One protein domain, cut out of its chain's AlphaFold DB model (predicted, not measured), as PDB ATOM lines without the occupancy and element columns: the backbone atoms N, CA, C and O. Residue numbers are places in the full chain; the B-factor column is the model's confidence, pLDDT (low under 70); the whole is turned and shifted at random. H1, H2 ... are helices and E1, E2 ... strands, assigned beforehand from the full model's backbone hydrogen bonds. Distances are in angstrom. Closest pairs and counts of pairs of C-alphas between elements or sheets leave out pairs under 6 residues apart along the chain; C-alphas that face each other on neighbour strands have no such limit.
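AT A GLANCE: This is residues 3 to 136 of the 136 residues of the protein "Universal stress protein" of Halomicrobium mukohataei (UniProt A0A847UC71). What shape do these atoms make? A strongly twisted sheet of five strands runs through the middle, with H1 and H2 over one face and the shorter H3 over the other; two long loops, residues 73 to 93 and 113 to 129, join its parts. What is it built of? The 134 printed residues hold three named helices and five named strands, in the order E1 H1 E2 E3 H2 H3 E4 E5, and the class is mixed, helices and strands. The mixed sheet has the order E3 E2 E1 E4 E5. How large is it? It is compact, with a radius of gyration of the C-alphas of 14.3 A and spans of 40 by 37 by 30 A.

IN THESE COORDINATES: Where does the first half run? E1 is residues 3 to 6, from C-alpha 3 at (351.134, 294.173, 137.371), and H1 is residues 11 to 27, 24.2 A long. E2, residues 30 to 39, spans 28.1 A, and E3, residues 42 to 50, spans 25.5 A. What follows? H2 is residues 57 to 72, 23.2 A long, and H3 is residues 94 to 102, 12.2 A. E4 is residues 105 to 112, 19.7 A, and E5 is residues 130 to 135, 16.2 A, ending at C-alpha 135 at (366.864, 295.468, 143.770).

HOW THE PARTS SIT: How do the strands pair? E2 and E1 are parallel, with N 5 and O 32 2.8 A apart; E1 and E4 are parallel, with N 4 and O 107 at 2.9 A; E4 and E5 are parallel, with N 132 and O 108 at 2.8 A. E2 and E3 form an antiparallel hairpin, with N 44 and O 37 at 2.8 A. E1, H1 and E2 make a strand-helix-strand unit, two parallel neighbour strands with a helix between, and its crossover is right-handed. Where are the helices? H1 and H2 are on the same face of the sheet, which curls round H1; the closest C-alphas of H1 and E4 are those of Pro 12 and Gly 111, 4.3 A apart. H2 lies over E3 and E2 at a height over the sheet of 9.1 A, and H3 is on the opposite face, its closest C-alphas to E1 those of Ala 100 and Leu 4, 6.7 A apart. Do the helices meet? H1 and H2 touch, the closest C-alphas being those of Glu 18 and Leu 58, 6.7 A, and run opposite ways at a tilt of 37 degrees, only just steep; H1 and H3 are apart. In H1, H2 and H3 every O i to N i+4 pair is within hydrogen-bond range.

THE WHOLE: How far does it reach? The two C-alphas farthest apart are those of Asp 55 and Glu 123, 42.6 A, and the printed part has no cut. Which links are long? Those from H2 to H3, 21 residues, and from E4 to E5, 17 residues. Where is confidence low? The pLDDT is under 70 in residues 38 to 43, 72 to 92, 114 to 127 and 136, while its mean over the printed part is 75.8.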
ATOM      1  N   PHE A   3     349.896 293.671 136.788       95.44
ATOM      2  CA  PHE A   3     351.134 294.173 137.371       95.44
ATOM      3  C   PHE A   3     351.313 295.630 136.963       95.44
ATOM      4  O   PHE A   3     351.384 295.935 135.774       95.44
ATOM      5  N   LEU A   4     351.365 296.528 137.941       93.62
ATOM      6  CA  LEU A   4     351.590 297.950 137.708       93.62
ATOM      7  C   LEU A   4     353.061 298.287 137.943       93.62
ATOM      8  O   LEU A   4     353.651 297.853 138.933       93.62
ATOM      9  N   VAL A   5     353.640 299.088 137.053       91.75
ATOM     10  CA  VAL A   5     355.030 299.543 137.135       91.75
ATOM     11  C   VAL A   5     355.087 301.060 136.958       91.75
ATOM     12  O   VAL A   5     354.906 301.552 135.841       91.75
ATOM     13  N   PRO A   6     355.344 301.834 138.022       88.94
ATOM     14  CA  PRO A   6     355.737 303.226 137.888       88.94
ATOM     15  C   PRO A   6     357.071 303.309 137.138       88.94
ATOM     16  O   PRO A   6     358.033 302.624 137.488       88.94
ATOM     17  N   TYR A   7     357.120 304.133 136.098       86.19
ATOM     18  CA  TYR A   7     358.255 304.239 135.196       86.19
ATOM     19  C   TYR A   7     358.624 305.701 134.950       86.19
ATOM     20  O   TYR A   7     357.871 306.441 134.319       86.19
ATOM     21  N   ASP A   8     359.797 306.110 135.425       80.56
ATOM     22  CA  ASP A   8     360.337 307.467 135.263       80.56
ATOM     23  C   ASP A   8     361.547 307.528 134.307       80.56
ATOM     24  O   ASP A   8     362.161 308.577 134.147       80.56
ATOM     25  N   GLY A   9     361.902 306.410 133.660       82.25
ATOM     26  CA  GLY A   9     363.092 306.304 132.801       82.25
ATOM     27  C   GLY A   9     364.392 306.000 133.555       82.25
ATOM     28  O   GLY A   9     365.419 305.722 132.935       82.25
ATOM     29  N   SER A  10     364.373 305.993 134.892       82.38
ATOM     30  CA  SER A  10     365.536 305.615 135.695       82.38
ATOM     31  C   SER A  10     365.932 304.141 135.524       82.38
ATOM     32  O   SER A  10     365.130 303.271 135.179       82.38
ATOM     33  N   SER A  11     367.202 303.839 135.816       85.31
ATOM     34  CA  SER A  11     367.716 302.461 135.849       85.31
ATOM     35  C   SER A  11     366.943 301.533 136.804       85.31
ATOM     36  O   SER A  11     366.568 300.446 136.358       85.31
ATOM     37  N   PRO A  12     366.632 301.917 138.061       84.94
ATOM     38  CA  PRO A  12     365.805 301.085 138.933       84.94
ATOM     39  C   PRO A  12     364.395 300.859 138.372       84.94
ATOM     40  O   PRO A  12     363.917 299.724 138.388       84.94
ATOM     41  N   ALA A  13     363.732 301.882 137.822       84.75
ATOM     42  CA  ALA A  13     362.408 301.709 137.220       84.75
ATOM     43  C   ALA A  13     362.429 300.789 135.990       84.75
ATOM     44  O   ALA A  13     361.528 299.968 135.807       84.75
ATOM     45  N   ARG A  14     363.486 300.865 135.174       89.00
ATOM     46  CA  ARG A  14     363.708 299.935 134.061       89.00
ATOM     47  C   ARG A  14     363.845 298.495 134.546       89.00
ATOM     48  O   ARG A  14     363.148 297.628 134.028       89.00
ATOM     49  N   LEU A  15     364.638 298.261 135.590       90.88
ATOM     50  CA  LEU A  15     364.810 296.932 136.178       90.88
ATOM     51  C   LEU A  15     363.496 296.380 136.760       90.88
ATOM     52  O   LEU A  15     363.217 295.182 136.665       90.88
ATOM     53  N   ALA A  16     362.669 297.249 137.344       91.06
ATOM     54  CA  ALA A  16     361.344 296.876 137.825       91.06
ATOM     55  C   ALA A  16     360.417 296.446 136.686       91.06
ATOM     56  O   ALA A  16     359.752 295.416 136.800       91.06
ATOM     57  N   LEU A  17     360.424 297.186 135.574       92.81
ATOM     58  CA  LEU A  17     359.652 296.841 134.384       92.81
ATOM     59  C   LEU A  17     360.133 295.530 133.760       92.81
ATOM     60  O   LEU A  17     359.312 294.673 133.448       92.81
ATOM     61  N   GLU A  18     361.447 295.330 133.648       94.44
ATOM     62  CA  GLU A  18     362.043 294.067 133.193       94.44
ATOM     63  C   GLU A  18     361.536 292.882 134.018       94.44
ATOM     64  O   GLU A  18     361.105 291.866 133.465       94.44
ATOM     65  N   ARG A  19     361.520 293.026 135.348       95.69
ATOM     66  CA  ARG A  19     361.047 291.965 136.239       95.69
ATOM     67  C   ARG A  19     359.540 291.741 136.147       95.69
ATOM     68  O   ARG A  19     359.098 290.593 136.173       95.69
ATOM     69  N   ALA A  20     358.759 292.810 136.021       95.06
ATOM     70  CA  ALA A  20     357.316 292.718 135.845       95.06
ATOM     71  C   ALA A  20     356.957 291.999 134.539       95.06
ATOM     72  O   ALA A  20     356.059 291.165 134.545       95.06
ATOM     73  N   VAL A  21     357.683 292.261 133.446       94.69
ATOM     74  CA  VAL A  21     357.499 291.574 132.157       94.69
ATOM     75  C   VAL A  21     357.883 290.102 132.254       94.69
ATOM     76  O   VAL A  21     357.103 289.253 131.836       94.69
ATOM     77  N   GLU A  22     359.020 289.774 132.877       94.25
ATOM     78  CA  GLU A  22     359.411 288.378 133.131       94.25
ATOM     79  C   GLU A  22     358.298 287.611 133.865       94.25
ATOM     80  O   GLU A  22     357.916 286.506 133.467       94.25
ATOM     81  N   TYR A  23     357.744 288.210 134.923       94.81
ATOM     82  CA  TYR A  23     356.693 287.584 135.724       94.81
ATOM     83  C   TYR A  23     355.359 287.566 134.977       94.81
ATOM     84  O   TYR A  23     354.631 286.578 135.071       94.81
ATOM     85  N   GLY A  24     355.044 288.626 134.233       93.62
ATOM     86  CA  GLY A  24     353.840 288.753 133.419       93.62
ATOM     87  C   GLY A  24     353.751 287.642 132.386       93.62
ATOM     88  O   GLY A  24     352.763 286.910 132.351       93.62
ATOM     89  N   THR A  25     354.836 287.421 131.642       92.56
ATOM     90  CA  THR A  25     354.944 286.325 130.673       92.56
ATOM     91  C   THR A  25     354.850 284.956 131.347       92.56
ATOM     92  O   THR A  25     354.152 284.070 130.860       92.56
ATOM     93  N   ALA A  26     355.530 284.753 132.479       93.75
ATOM     94  CA  ALA A  26     355.542 283.454 133.157       93.75
ATOM     95  C   ALA A  26     354.195 283.083 133.803       93.75
ATOM     96  O   ALA A  26     353.890 281.897 133.955       93.75
ATOM     97  N   LEU A  27     353.414 284.082 134.220       93.31
ATOM     98  CA  LEU A  27     352.171 283.905 134.974       93.31
ATOM     99  C   LEU A  27     350.907 284.216 134.161       93.31
ATOM    100  O   LEU A  27     349.814 284.098 134.720       93.31
ATOM    101  N   ASP A  28     351.052 284.588 132.885       91.50
ATOM    102  CA  ASP A  28     349.959 285.034 132.011       91.50
ATOM    103  C   ASP A  28     349.187 286.198 132.667       91.50
ATOM    104  O   ASP A  28     348.006 286.105 133.031       91.50
ATOM    105  N   ARG A  29     349.928 287.275 132.965       93.50
ATOM    106  CA  ARG A  29     349.430 288.480 133.643       93.50
ATOM    107  C   ARG A  29     349.739 289.719 132.832       93.50
ATOM    108  O   ARG A  29     350.877 289.914 132.420       93.50
ATOM    109  N   ASP A  30     348.734 290.572 132.684       94.88
ATOM    110  CA  ASP A  30     348.895 291.864 132.036       94.88
ATOM    111  C   ASP A  30     349.851 292.755 132.833       94.88
ATOM    112  O   ASP A  30     349.803 292.800 134.068       94.88
ATOM    113  N   VAL A  31     350.685 293.506 132.118       95.50
ATOM    114  CA  VAL A  31     351.611 294.477 132.703       95.50
ATOM    115  C   VAL A  31     351.254 295.868 132.195       95.50
ATOM    116  O   VAL A  31     351.091 296.079 130.992       95.50
ATOM    117  N   VAL A  32     351.144 296.825 133.111       94.88
ATOM    118  CA  VAL A  32     350.925 298.242 132.816       94.88
ATOM    119  C   VAL A  32     352.109 299.031 133.339       94.88
ATOM    120  O   VAL A  32     352.370 299.047 134.541       94.88
ATOM    121  N   ALA A  33     352.798 299.727 132.444       92.31
ATOM    122  CA  ALA A  33     353.775 300.739 132.807       92.31
ATOM    123  C   ALA A  33     353.099 302.117 132.829       92.31
ATOM    124  O   ALA A  33     352.316 302.446 131.933       92.31
ATOM    125  N   VAL A  34     353.383 302.930 133.845       88.69
ATOM    126  CA  VAL A  34     352.839 304.288 133.973       88.69
ATOM    127  C   VAL A  34     353.935 305.295 134.277       88.69
ATOM    128  O   VAL A  34     354.691 305.139 135.230       88.69
ATOM    129  N   SER A  35     353.982 306.365 133.492       85.06
ATOM    130  CA  SER A  35     354.830 307.526 133.746       85.06
ATOM    131  C   SER A  35     353.986 308.704 134.210       85.06
ATOM    132  O   SER A  35     352.969 309.025 133.591       85.06
ATOM    133  N   TYR A  36     354.423 309.361 135.282       80.50
ATOM    134  CA  TYR A  36     353.801 310.572 135.815       80.50
ATOM    135  C   TYR A  36     354.629 311.769 135.370       80.50
ATOM    136  O   TYR A  36     355.773 311.939 135.784       80.50
ATOM    137  N   ILE A  37     354.061 312.576 134.484       73.38
ATOM    138  CA  ILE A  37     354.762 313.678 133.833       73.38
ATOM    139  C   ILE A  37     354.338 314.995 134.489       73.38
ATOM    140  O   ILE A  37     353.137 315.273 134.510       73.38
ATOM    141  N   PRO A  38     355.264 315.826 134.999       66.75
ATOM    142  CA  PRO A  38     354.916 317.125 135.567       66.75
ATOM    143  C   PRO A  38     354.176 317.995 134.543       66.75
ATOM    144  O   PRO A  38     354.521 318.041 133.367       66.75
ATOM    145  N   THR A  39     353.122 318.677 134.966       66.06
ATOM    146  CA  THR A  39     352.397 319.664 134.161       66.06
ATOM    147  C   THR A  39     351.959 320.798 135.084       66.06
ATOM    148  O   THR A  39     350.857 320.782 135.647       66.06
ATOM    149  N   GLY A  40     352.846 321.781 135.273       67.69
ATOM    150  CA  GLY A  40     352.632 322.885 136.213       67.69
ATOM    151  C   GLY A  40     352.529 322.398 137.662       67.69
ATOM    152  O   GLY A  40     353.483 321.847 138.198       67.69
ATOM    153  N   ASP A  41     351.367 322.600 138.293       64.31
ATOM    154  CA  ASP A  41     351.093 322.207 139.687       64.31
ATOM    155  C   ASP A  41     350.522 320.775 139.834       64.31
ATOM    156  O   ASP A  41     350.048 320.403 140.906       64.31
ATOM    157  N   SER A  42     350.500 319.979 138.758       63.25
ATOM    158  CA  SER A  42     349.885 318.640 138.718       63.25
ATOM    159  C   SER A  42     350.707 317.655 137.883       63.25
ATOM    160  O   SER A  42     351.637 318.074 137.197       63.25
ATOM    161  N   TYR A  43     350.350 316.368 137.899       65.94
ATOM    162  CA  TYR A  43     350.958 315.343 137.047       65.94
ATOM    163  C   TYR A  43     349.970 314.833 135.993       65.94
ATOM    164  O   TYR A  43     348.803 314.575 136.283       65.94
ATOM    165  N   ALA A  44     350.442 314.668 134.760       73.19
ATOM    166  CA  ALA A  44     349.740 313.963 133.701       73.19
ATOM    167  C   ALA A  44     350.195 312.501 133.659       73.19
ATOM    168  O   ALA A  44     351.379 312.205 133.506       73.19
ATOM    169  N   GLU A  45     349.243 311.577 133.732       75.69
ATOM    170  CA  GLU A  45     349.515 310.145 133.649       75.69
ATOM    171  C   GLU A  45     349.664 309.689 132.194       75.69
ATOM    172  O   GLU A  45     348.836 309.994 131.326       75.69
ATOM    173  N   ARG A  46     350.707 308.906 131.915       81.62
ATOM    174  CA  ARG A  46     350.909 308.221 130.634       81.62
ATOM    175  C   ARG A  46     351.049 306.734 130.877       81.62
ATOM    176  O   ARG A  46     352.089 306.261 131.313       81.62
ATOM    177  N   ARG A  47     349.972 306.016 130.579       85.19
ATOM    178  CA  ARG A  47     349.864 304.571 130.772       85.19
ATOM    179  C   ARG A  47     350.127 303.847 129.460       85.19
ATOM    180  O   ARG A  47     349.663 304.290 128.408       85.19
ATOM    181  N   GLN A  48     350.836 302.734 129.550       86.56
ATOM    182  CA  GLN A  48     351.151 301.862 128.432       86.56
ATOM    183  C   GLN A  48     350.978 300.408 128.876       86.56
ATOM    184  O   GLN A  48     351.605 299.965 129.837       86.56
ATOM    185  N   TRP A  49     350.121 299.671 128.171       86.94
ATOM    186  CA  TRP A  49     350.040 298.219 128.319       86.94
ATOM    187  C   TRP A  49     351.247 297.589 127.634       86.94
ATOM    188  O   TRP A  49     351.621 298.007 126.533       86.94
ATOM    189  N   VAL A  50     351.861 296.610 128.290       87.25
ATOM    190  CA  VAL A  50     352.940 295.830 127.693       87.25
ATOM    191  C   VAL A  50     352.327 294.695 126.886       87.25
ATOM    192  O   VAL A  50     351.661 293.820 127.435       87.25
ATOM    193  N   ASP A  51     352.575 294.711 125.582       85.56
ATOM    194  CA  ASP A  51     352.179 293.640 124.673       85.56
ATOM    195  C   ASP A  51     353.180 292.486 124.811       85.56
ATOM    196  O   ASP A  51     354.274 292.535 124.258       85.56
ATOM    197  N   LEU A  52     352.846 291.470 125.611       85.06
ATOM    198  CA  LEU A  52     353.762 290.363 125.929       85.06
ATOM    199  C   LEU A  52     354.006 289.406 124.747       85.06
ATOM    200  O   LEU A  52     354.908 288.573 124.818       85.06
ATOM    201  N   ASP A  53     353.220 289.532 123.676       83.00
ATOM    202  CA  ASP A  53     353.377 288.807 122.410       83.00
ATOM    203  C   ASP A  53     354.344 289.499 121.427       83.00
ATOM    204  O   ASP A  53     354.639 288.944 120.363       83.00
ATOM    205  N   ASP A  54     354.830 290.705 121.744       82.50
ATOM    206  CA  ASP A  54     355.837 291.398 120.937       82.50
ATOM    207  C   ASP A  54     357.215 290.711 121.037       82.50
ATOM    208  O   ASP A  54     357.529 290.041 122.021       82.50
ATOM    209  N   ASP A  55     358.064 290.877 120.016       81.62
ATOM    210  CA  ASP A  55     359.429 290.317 120.019       81.62
ATOM    211  C   ASP A  55     360.328 291.060 121.033       81.62
ATOM    212  O   ASP A  55     361.226 290.464 121.631       81.62
ATOM    213  N   PHE A  56     360.041 292.349 121.276       81.38
ATOM    214  CA  PHE A  56     360.763 293.237 122.193       81.38
ATOM    215  C   PHE A  56     359.792 294.068 123.057       81.38
ATOM    216  O   PHE A  56     359.794 295.307 123.001       81.38
ATOM    217  N   PRO A  57     359.003 293.410 123.928       81.88
ATOM    218  CA  PRO A  57     357.918 294.044 124.680       81.88
ATOM    219  C   PRO A  57     358.416 295.187 125.571       81.88
ATOM    220  O   PRO A  57     357.789 296.241 125.673       81.88
ATOM    221  N   LEU A  58     359.588 295.001 126.183       85.75
ATOM    222  CA  LEU A  58     360.224 296.008 127.022       85.75
ATOM    223  C   LEU A  58     360.646 297.237 126.213       85.75
ATOM    224  O   LEU A  58     360.303 298.354 126.582       85.75
ATOM    225  N   GLU A  59     361.398 297.040 125.128       87.62
ATOM    226  CA  GLU A  59     361.998 298.148 124.377       87.62
ATOM    227  C   GLU A  59     360.933 299.026 123.729       87.62
ATOM    228  O   GLU A  59     361.064 300.250 123.743       87.62
ATOM    229  N   SER A  60     359.857 298.419 123.212       84.12
ATOM    230  CA  SER A  60     358.739 299.173 122.644       84.12
ATOM    231  C   SER A  60     358.072 300.067 123.691       84.12
ATOM    232  O   SER A  60     357.706 301.204 123.390       84.12
ATOM    233  N   VAL A  61     357.900 299.566 124.916       85.81
ATOM    234  CA  VAL A  61     357.242 300.309 125.997       85.81
ATOM    235  C   VAL A  61     358.159 301.388 126.560       85.81
ATOM    236  O   VAL A  61     357.721 302.530 126.701       85.81
ATOM    237  N   THR A  62     359.427 301.066 126.837       85.44
ATOM    238  CA  THR A  62     360.373 302.049 127.380       85.44
ATOM    239  C   THR A  62     360.602 303.182 126.392       85.44
ATOM    240  O   THR A  62     360.436 304.328 126.778       85.44
ATOM    241  N   GLN A  63     360.843 302.902 125.104       87.25
ATOM    242  CA  GLN A  63     361.068 303.963 124.111       87.25
ATOM    243  C   GLN A  63     359.878 304.919 123.981       87.25
ATOM    244  O   GLN A  63     360.067 306.121 123.796       87.25
ATOM    245  N   ASP A  64     358.646 304.408 124.048       85.88
ATOM    246  CA  ASP A  64     357.451 305.244 123.940       85.88
ATOM    247  C   ASP A  64     357.255 306.129 125.179       85.88
ATOM    248  O   ASP A  64     356.955 307.320 125.042       85.88
ATOM    249  N   LEU A  65     357.462 305.570 126.375       82.62
ATOM    250  CA  LEU A  65     357.362 306.306 127.636       82.62
ATOM    251  C   LEU A  65     358.509 307.304 127.814       82.62
ATOM    252  O   LEU A  65     358.238 308.460 128.127       82.62
ATOM    253  N   GLU A  66     359.754 306.901 127.551       84.81
ATOM    254  CA  GLU A  66     360.943 307.765 127.592       84.81
ATOM    255  C   GLU A  66     360.756 308.961 126.659       84.81
ATOM    256  O   GLU A  66     360.821 310.105 127.107       84.81
ATOM    257  N   ARG A  67     360.362 308.718 125.404       84.19
ATOM    258  CA  ARG A  67     360.074 309.798 124.457       84.19
ATOM    259  C   ARG A  67     358.988 310.741 124.975       84.19
ATOM    260  O   ARG A  67     359.133 311.953 124.864       84.19
ATOM    261  N   LYS A  68     357.895 310.219 125.543       79.25
ATOM    262  CA  LYS A  68     356.808 311.052 126.094       79.25
ATOM    263  C   LYS A  68     357.269 311.895 127.284       79.25
ATOM    264  O   LYS A  68     356.798 313.022 127.416       79.25
ATOM    265  N   ILE A  69     358.132 311.349 128.140       77.50
ATOM    266  CA  ILE A  69     358.744 312.070 129.261       77.50
ATOM    267  C   ILE A  69     359.621 313.204 128.717       77.50
ATOM    268  O   ILE A  69     359.459 314.350 129.133       77.50
ATOM    269  N   GLU A  70     360.485 312.913 127.742       79.19
ATOM    270  CA  GLU A  70     361.358 313.902 127.096       79.19
ATOM    271  C   GLU A  70     360.565 315.012 126.386       79.19
ATOM    272  O   GLU A  70     360.904 316.184 126.500       79.19
ATOM    273  N   GLU A  71     359.483 314.670 125.679       78.00
ATOM    274  CA  GLU A  71     358.633 315.639 124.968       78.00
ATOM    275  C   GLU A  71     357.905 316.612 125.905       78.00
ATOM    276  O   GLU A  71     357.520 317.702 125.479       78.00
ATOM    277  N   ALA A  72     357.652 316.201 127.144       67.12
ATOM    278  CA  ALA A  72     356.833 316.958 128.078       67.12
ATOM    279  C   ALA A  72     357.636 317.671 129.166       67.12
ATOM    280  O   ALA A  72     357.089 318.548 129.828       67.12
ATOM    281  N   THR A  73     358.905 317.312 129.345       62.62
ATOM    282  CA  THR A  73     359.751 317.934 130.356       62.62
ATOM    283  C   THR A  73     360.677 318.945 129.688       62.62
ATOM    284  O   THR A  73     361.703 318.577 129.121       62.62
ATOM    285  N   ASP A  74     360.337 320.236 129.750       55.50
ATOM    286  CA  ASP A  74     361.309 321.297 129.463       55.50
ATOM    287  C   ASP A  74     362.466 321.173 130.481       55.50
ATOM    288  O   ASP A  74     362.226 320.855 131.649       55.50
ATOM    289  N   ASP A  75     363.718 321.464 130.093       49.81
ATOM    290  CA  ASP A  75     364.941 321.338 130.932       49.81
ATOM    291  C   ASP A  75     364.820 321.966 132.348       49.81
ATOM    292  O   ASP A  75     365.613 321.693 133.250       49.81
ATOM    293  N   THR A  76     363.831 322.840 132.559       46.16
ATOM    294  CA  THR A  76     363.571 323.566 133.811       46.16
ATOM    295  C   THR A  76     362.598 322.848 134.765       46.16
ATOM    296  O   THR A  76     362.630 323.128 135.966       46.16
ATOM    297  N   GLU A  77     361.772 321.911 134.287       45.22
ATOM    298  CA  GLU A  77     360.713 321.237 135.069       45.22
ATOM    299  C   GLU A  77     361.176 319.933 135.748       45.22
ATOM    300  O   GLU A  77     360.513 319.443 136.658       45.22
ATOM    301  N   LEU A  78     362.385 319.442 135.433       44.78
ATOM    302  CA  LEU A  78     363.038 318.283 136.083       44.78
ATOM    303  C   LEU A  78     363.429 318.507 137.561       44.78
ATOM    304  O   LEU A  78     364.115 317.686 138.171       44.78
ATOM    305  N   ARG A  79     363.041 319.634 138.166       36.38
ATOM    306  CA  ARG A  79     363.370 320.000 139.551       36.38
ATOM    307  C   ARG A  79     362.190 319.819 140.505       36.38
ATOM    308  O   ARG A  79     361.906 320.702 141.304       36.38
ATOM    309  N   TYR A  80     361.556 318.654 140.479       33.94
ATOM    310  CA  TYR A  80     360.827 318.145 141.640       33.94
ATOM    311  C   TYR A  80     361.296 316.718 141.920       33.94
ATOM    312  O   TYR A  80     360.984 315.780 141.202       33.94
ATOM    313  N   THR A  81     362.106 316.582 142.969       38.44
ATOM    314  CA  THR A  81     362.788 315.355 143.422       38.44
ATOM    315  C   THR A  81     361.835 314.295 144.004       38.44
ATOM    316  O   THR A  81     362.292 313.338 144.612       38.44
ATOM    317  N   ASP A  82     360.519 314.429 143.831       43.22
ATOM    318  CA  ASP A  82     359.522 313.727 144.656       43.22
ATOM    319  C   ASP A  82     358.476 312.966 143.827       43.22
ATOM    320  O   ASP A  82     357.301 312.900 144.176       43.22
ATOM    321  N   VAL A  83     358.901 312.384 142.705       42.66
ATOM    322  CA  VAL A  83     358.144 311.302 142.048       42.66
ATOM    323  C   VAL A  83     358.951 310.010 142.081       42.66
ATOM    324  O   VAL A  83     358.900 309.185 141.175       42.66
ATOM    325  N   SER A  84     359.713 309.798 143.152       43.38
ATOM    326  CA  SER A  84     359.950 308.428 143.571       43.38
ATOM    327  C   SER A  84     358.596 307.853 143.970       43.38
ATOM    328  O   SER A  84     357.809 308.489 144.669       43.38
ATOM    329  N   ALA A  85     358.349 306.597 143.620       44.66
ATOM    330  CA  ALA A  85     357.267 305.799 144.193       44.66
ATOM    331  C   ALA A  85     357.354 305.697 145.744       44.66
ATOM    332  O   ALA A  85     356.590 304.987 146.381       44.66
ATOM    333  N   HIS A  86     358.299 306.386 146.381       41.09
ATOM    334  CA  HIS A  86     358.420 306.586 147.811       41.09
ATOM    335  C   HIS A  86     358.438 308.082 148.102       41.09
ATOM    336  O   HIS A  86     359.419 308.765 147.814       41.09
ATOM    337  N   SER A  87     357.362 308.579 148.698       37.69
ATOM    338  CA  SER A  87     357.349 309.887 149.341       37.69
ATOM    339  C   SER A  87     358.163 309.821 150.651       37.69
ATOM    340  O   SER A  87     358.185 308.762 151.291       37.69
ATOM    341  N   PRO A  88     358.791 310.914 151.127       34.22
ATOM    342  CA  PRO A  88     359.545 310.949 152.392       34.22
ATOM    343  C   PRO A  88     358.722 310.597 153.647       34.22
ATOM    344  O   PRO A  88     359.292 310.373 154.714       34.22
ATOM    345  N   ALA A  89     357.390 310.521 153.532       36.44
ATOM    346  CA  ALA A  89     356.490 310.000 154.563       36.44
ATOM    347  C   ALA A  89     356.353 308.458 154.564       36.44
ATOM    348  O   ALA A  89     355.612 307.922 155.383       36.44
ATOM    349  N   GLY A  90     357.073 307.748 153.686       46.38
ATOM    350  CA  GLY A  90     357.140 306.285 153.664       46.38
ATOM    351  C   GLY A  90     355.985 305.603 152.932       46.38
ATOM    352  O   GLY A  90     355.514 304.582 153.409       46.38
ATOM    353  N   GLY A  91     355.507 306.147 151.805       54.12
ATOM    354  CA  GLY A  91     354.458 305.507 150.996       54.12
ATOM    355  C   GLY A  91     354.363 306.033 149.559       54.12
ATOM    356  O   GLY A  91     354.959 307.060 149.228       54.12
ATOM    357  N   PHE A  92     353.606 305.327 148.713       65.50
ATOM    358  CA  PHE A  92     353.331 305.705 147.316       65.50
ATOM    359  C   PHE A  92     352.480 306.979 147.231       65.50
ATOM    360  O   PHE A  92     351.638 307.204 148.106       65.50
ATOM    361  N   SER A  93     352.663 307.800 146.189       72.94
ATOM    362  CA  SER A  93     351.831 308.993 145.961       72.94
ATOM    363  C   SER A  93     350.353 308.628 145.765       72.94
ATOM    364  O   SER A  93     350.021 307.501 145.388       72.94
ATOM    365  N   GLU A  94     349.449 309.578 146.024       75.69
ATOM    366  CA  GLU A  94     348.010 309.398 145.773       75.69
ATOM    367  C   GLU A  94     347.738 309.020 144.308       75.69
ATOM    368  O   GLU A  94     346.909 308.147 144.055       75.69
ATOM    369  N   ASP A  95     348.503 309.574 143.363       78.94
ATOM    370  CA  ASP A  95     348.408 309.255 141.935       78.94
ATOM    371  C   ASP A  95     348.722 307.780 141.633       78.94
ATOM    372  O   ASP A  95     348.027 307.138 140.843       78.94
ATOM    373  N   VAL A  96     349.732 307.203 142.300       80.50
ATOM    374  CA  VAL A  96     350.078 305.780 142.142       80.50
ATOM    375  C   VAL A  96     348.971 304.884 142.679       80.50
ATOM    376  O   VAL A  96     348.586 303.926 142.007       80.50
ATOM    377  N   ARG A  97     348.407 305.216 143.843       81.81
ATOM    378  CA  ARG A  97     347.304 304.446 144.444       81.81
ATOM    379  C   ARG A  97     346.038 304.526 143.594       81.81
ATOM    380  O   ARG A  97     345.392 303.511 143.350       81.81
ATOM    381  N   GLN A  98     345.710 305.722 143.105       83.81
ATOM    382  CA  GLN A  98     344.592 305.953 142.191       83.81
ATOM    383  C   GLN A  98     344.760 305.122 140.914       83.81
ATOM    384  O   GLN A  98     343.823 304.442 140.502       83.81
ATOM    385  N   THR A  99     345.957 305.129 140.321       87.12
ATOM    386  CA  THR A  99     346.261 304.349 139.114       87.12
ATOM    387  C   THR A  99     346.149 302.854 139.366       87.12
ATOM    388  O   THR A  99     345.573 302.147 138.544       87.12
ATOM    389  N   ALA A 100     346.662 302.371 140.501       87.75
ATOM    390  CA  ALA A 100     346.558 300.972 140.897       87.75
ATOM    391  C   ALA A 100     345.097 300.515 140.988       87.75
ATOM    392  O   ALA A 100     344.757 299.471 140.435       87.75
ATOM    393  N   GLY A 101     344.225 301.325 141.595       88.19
ATOM    394  CA  GLY A 101     342.787 301.055 141.628       88.19
ATOM    395  C   GLY A 101     342.131 301.100 140.244       88.19
ATOM    396  O   GLY A 101     341.324 300.235 139.922       88.19
ATOM    397  N   ASP A 102     342.495 302.067 139.398       89.69
ATOM    398  CA  ASP A 102     341.887 302.241 138.066       89.69
ATOM    399  C   ASP A 102     342.204 301.087 137.099       89.69
ATOM    400  O   ASP A 102     341.417 300.799 136.197       89.69
ATOM    401  N   VAL A 103     343.341 300.409 137.293       91.06
ATOM    402  CA  VAL A 103     343.747 299.251 136.478       91.06
ATOM    403  C   VAL A 103     343.516 297.902 137.166       91.06
ATOM    404  O   VAL A 103     343.954 296.885 136.628       91.06
ATOM    405  N   ASP A 104     342.862 297.870 138.334       90.62
ATOM    406  CA  ASP A 104     342.718 296.661 139.162       90.62
ATOM    407  C   ASP A 104     344.078 295.947 139.369       90.62
ATOM    408  O   ASP A 104     344.242 294.733 139.155       90.62
ATOM    409  N   ALA A 105     345.102 296.731 139.725       91.25
ATOM    410  CA  ALA A 105     346.442 296.230 139.991       91.25
ATOM    411  C   ALA A 105     346.425 295.283 141.192       91.25
ATOM    412  O   ALA A 105     345.841 295.574 142.230       91.25
ATOM    413  N   THR A 106     347.114 294.154 141.055       91.50
ATOM    414  CA  THR A 106     347.290 293.187 142.148       91.50
ATOM    415  C   THR A 106     348.700 293.189 142.709       91.50
ATOM    416  O   THR A 106     348.899 292.753 143.835       91.50
ATOM    417  N   VAL A 107     349.679 293.649 141.925       91.94
ATOM    418  CA  VAL A 107     351.067 293.794 142.371       91.94
ATOM    419  C   VAL A 107     351.654 295.073 141.783       91.94
ATOM    420  O   VAL A 107     351.564 295.294 140.573       91.94
ATOM    421  N   LEU A 108     352.282 295.884 142.625       90.44
ATOM    422  CA  LEU A 108     353.048 297.064 142.250       90.44
ATOM    423  C   LEU A 108     354.544 296.726 142.246       90.44
ATOM    424  O   LEU A 108     355.117 296.421 143.293       90.44
ATOM    425  N   PHE A 109     355.186 296.775 141.080       91.25
ATOM    426  CA  PHE A 109     356.627 296.557 140.939       91.25
ATOM    427  C   PHE A 109     357.372 297.881 141.034       91.25
ATOM    428  O   PHE A 109     357.089 298.816 140.287       91.25
ATOM    429  N   VAL A 110     358.346 297.952 141.938       86.44
ATOM    430  CA  VAL A 110     359.070 299.189 142.245       86.44
ATOM    431  C   VAL A 110     360.556 298.903 142.269       86.44
ATOM    432  O   VAL A 110     361.012 298.001 142.970       86.44
ATOM    433  N   GLY A 111     361.315 299.672 141.500       82.75
ATOM    434  CA  GLY A 111     362.766 299.594 141.506       82.75
ATOM    435  C   GLY A 111     363.341 300.365 142.679       82.75
ATOM    436  O   GLY A 111     362.835 301.433 143.020       82.75
ATOM    437  N   SER A 112     364.412 299.856 143.276       76.56
ATOM    438  CA  SER A 112     365.162 300.610 144.271       76.56
ATOM    439  C   SER A 112     366.662 300.378 144.138       76.56
ATOM    440  O   SER A 112     367.121 299.236 144.069       76.56
ATOM    441  N   ASP A 113     367.397 301.490 144.120       70.44
ATOM    442  CA  ASP A 113     368.857 301.552 144.265       70.44
ATOM    443  C   ASP A 113     369.268 301.797 145.731       70.44
ATOM    444  O   ASP A 113     370.444 301.699 146.077       70.44
ATOM    445  N   ASP A 114     368.304 302.108 146.603       64.25
ATOM    446  CA  ASP A 114     368.545 302.365 148.016       64.25
ATOM    447  C   ASP A 114     368.661 301.054 148.801       64.25
ATOM    448  O   ASP A 114     367.866 300.116 148.673       64.25
ATOM    449  N   GLU A 115     369.654 301.008 149.687       57.28
ATOM    450  CA  GLU A 115     369.837 299.899 150.626       57.28
ATOM    451  C   GLU A 115     368.695 299.850 151.668       57.28
ATOM    452  O   GLU A 115     368.371 298.777 152.196       57.28
ATOM    453  N   ASP A 116     368.034 300.992 151.890       54.25
ATOM    454  CA  ASP A 116     366.959 301.224 152.852       54.25
ATOM    455  C   ASP A 116     365.624 301.526 152.141       54.25
ATOM    456  O   ASP A 116     365.231 302.674 151.946       54.25
ATOM    457  N   VAL A 117     364.886 300.474 151.779       59.62
ATOM    458  CA  VAL A 117     363.500 300.603 151.296       59.62
ATOM    459  C   VAL A 117     362.543 300.555 152.479       59.62
ATOM    460  O   VAL A 117     362.481 299.549 153.191       59.62
ATOM    461  N   VAL A 118     361.776 301.627 152.674       57.31
ATOM    462  CA  VAL A 118     360.750 301.708 153.719       57.31
ATOM    463  C   VAL A 118     359.391 301.410 153.103       57.31
ATOM    464  O   VAL A 118     358.726 302.300 152.584       57.31
ATOM    465  N   VAL A 119     358.971 300.148 153.195       61.06
ATOM    466  CA  VAL A 119     357.588 299.760 152.898       61.06
ATOM    467  C   VAL A 119     356.788 299.870 154.200       61.06
ATOM    468  O   VAL A 119     357.166 299.220 155.183       61.06
ATOM    469  N   PRO A 120     355.728 300.690 154.266       53.72
ATOM    470  CA  PRO A 120     354.904 300.793 155.462       53.72
ATOM    471  C   PRO A 120     354.184 299.456 155.689       53.72
ATOM    472  O   PRO A 120     353.599 298.887 154.774       53.72
ATOM    473  N   VAL A 121     354.239 298.925 156.912       53.44
ATOM    474  CA  VAL A 121     353.565 297.669 157.284       53.44
ATOM    475  C   VAL A 121     352.663 297.956 158.487       53.44
ATOM    476  O   VAL A 121     353.173 298.224 159.576       53.44
ATOM    477  N   GLY A 122     351.335 297.937 158.318       48.25
ATOM    478  CA  GLY A 122     350.381 298.219 159.406       48.25
ATOM    479  C   GLY A 122     348.998 298.683 158.936       48.25
ATOM    480  O   GLY A 122     348.704 298.626 157.754       48.25
ATOM    481  N   GLU A 123     348.158 299.160 159.866       49.47
ATOM    482  CA  GLU A 123     346.771 299.629 159.621       49.47
ATOM    483  C   GLU A 123     346.659 300.823 158.649       49.47
ATOM    484  O   GLU A 123     345.556 301.200 158.293       49.47
ATOM    485  N   GLU A 124     347.779 301.416 158.226       52.94
ATOM    486  CA  GLU A 124     347.827 302.480 157.206       52.94
ATOM    487  C   GLU A 124     348.191 301.946 155.805       52.94
ATOM    488  O   GLU A 124     348.318 302.719 154.858       52.94
ATOM    489  N   ALA A 125     348.361 300.626 155.676       54.59
ATOM    490  CA  ALA A 125     348.616 299.908 154.431       54.59
ATOM    491  C   ALA A 125     347.327 299.243 153.912       54.59
ATOM    492  O   ALA A 125     347.329 298.057 153.579       54.59
ATOM    493  N   ASP A 126     346.214 299.986 153.860       55.62
ATOM    494  CA  ASP A 126     344.981 299.603 153.140       55.62
ATOM    495  C   ASP A 126     345.216 299.576 151.610       55.62
ATOM    496  O   ASP A 126     344.457 300.134 150.818       55.62
ATOM    497  N   GLU A 127     346.322 298.980 151.176       65.38
ATOM    498  CA  GLU A 127     346.668 298.814 149.776       65.38
ATOM    499  C   GLU A 127     346.010 297.525 149.283       65.38
ATOM    500  O   GLU A 127     346.210 296.440 149.828       65.38
ATOM    501  N   GLU A 128     345.198 297.638 148.233       76.62
ATOM    502  CA  GLU A 128     344.492 296.503 147.622       76.62
ATOM    503  C   GLU A 128     345.425 295.625 146.755       76.62
ATOM    504  O   GLU A 128     344.967 294.716 146.060       76.62
ATOM    505  N   TYR A 129     346.736 295.886 146.799       84.12
ATOM    506  CA  TYR A 129     347.777 295.263 145.986       84.12
ATOM    507  C   TYR A 129     349.017 294.902 146.816       84.12
ATOM    508  O   TYR A 129     349.356 295.564 147.796       84.12
ATOM    509  N   ASP A 130     349.738 293.866 146.386       88.00
ATOM    510  CA  ASP A 130     351.063 293.535 146.914       88.00
ATOM    511  C   ASP A 130     352.131 294.494 146.362       88.00
ATOM    512  O   ASP A 130     352.011 295.012 145.253       88.00
ATOM    513  N   VAL A 131     353.236 294.681 147.088       85.88
ATOM    514  CA  VAL A 131     354.383 295.481 146.626       85.88
ATOM    515  C   VAL A 131     355.588 294.574 146.395       85.88
ATOM    516  O   VAL A 131     356.035 293.868 147.301       85.88
ATOM    517  N   HIS A 132     356.147 294.611 145.185       87.44
ATOM    518  CA  HIS A 132     357.341 293.864 144.805       87.44
ATOM    519  C   HIS A 132     358.518 294.811 144.553       87.44
ATOM    520  O   HIS A 132     358.591 295.497 143.533       87.44
ATOM    521  N   VAL A 133     359.472 294.818 145.486       86.25
ATOM    522  CA  VAL A 133     360.675 295.654 145.404       86.25
ATOM    523  C   VAL A 133     361.767 294.925 144.625       86.25
ATOM    524  O   VAL A 133     362.267 293.886 145.065       86.25
ATOM    525  N   VAL A 134     362.167 295.493 143.492       85.94
ATOM    526  CA  VAL A 134     363.240 294.982 142.639       85.94
ATOM    527  C   VAL A 134     364.531 295.722 142.966       85.94
ATOM    528  O   VAL A 134     364.620 296.938 142.818       85.94
ATOM    529  N   ARG A 135     365.528 294.967 143.427       83.12
ATOM    530  CA  ARG A 135     366.864 295.468 143.770       83.12
ATOM    531  C   ARG A 135     367.865 295.126 142.669       83.12
ATOM    532  O   ARG A 135     367.697 294.092 142.011       83.12
ATOM    533  N   ASN A 136     368.876 295.980 142.505       65.62
ATOM    534  CA  ASN A 136     370.040 295.727 141.650       65.62
ATOM    535  C   ASN A 136     370.993 294.701 142.279       65.62
ATOM    536  O   ASN A 136     371.212 294.769 143.511       65.62
TER     537      ASN A 136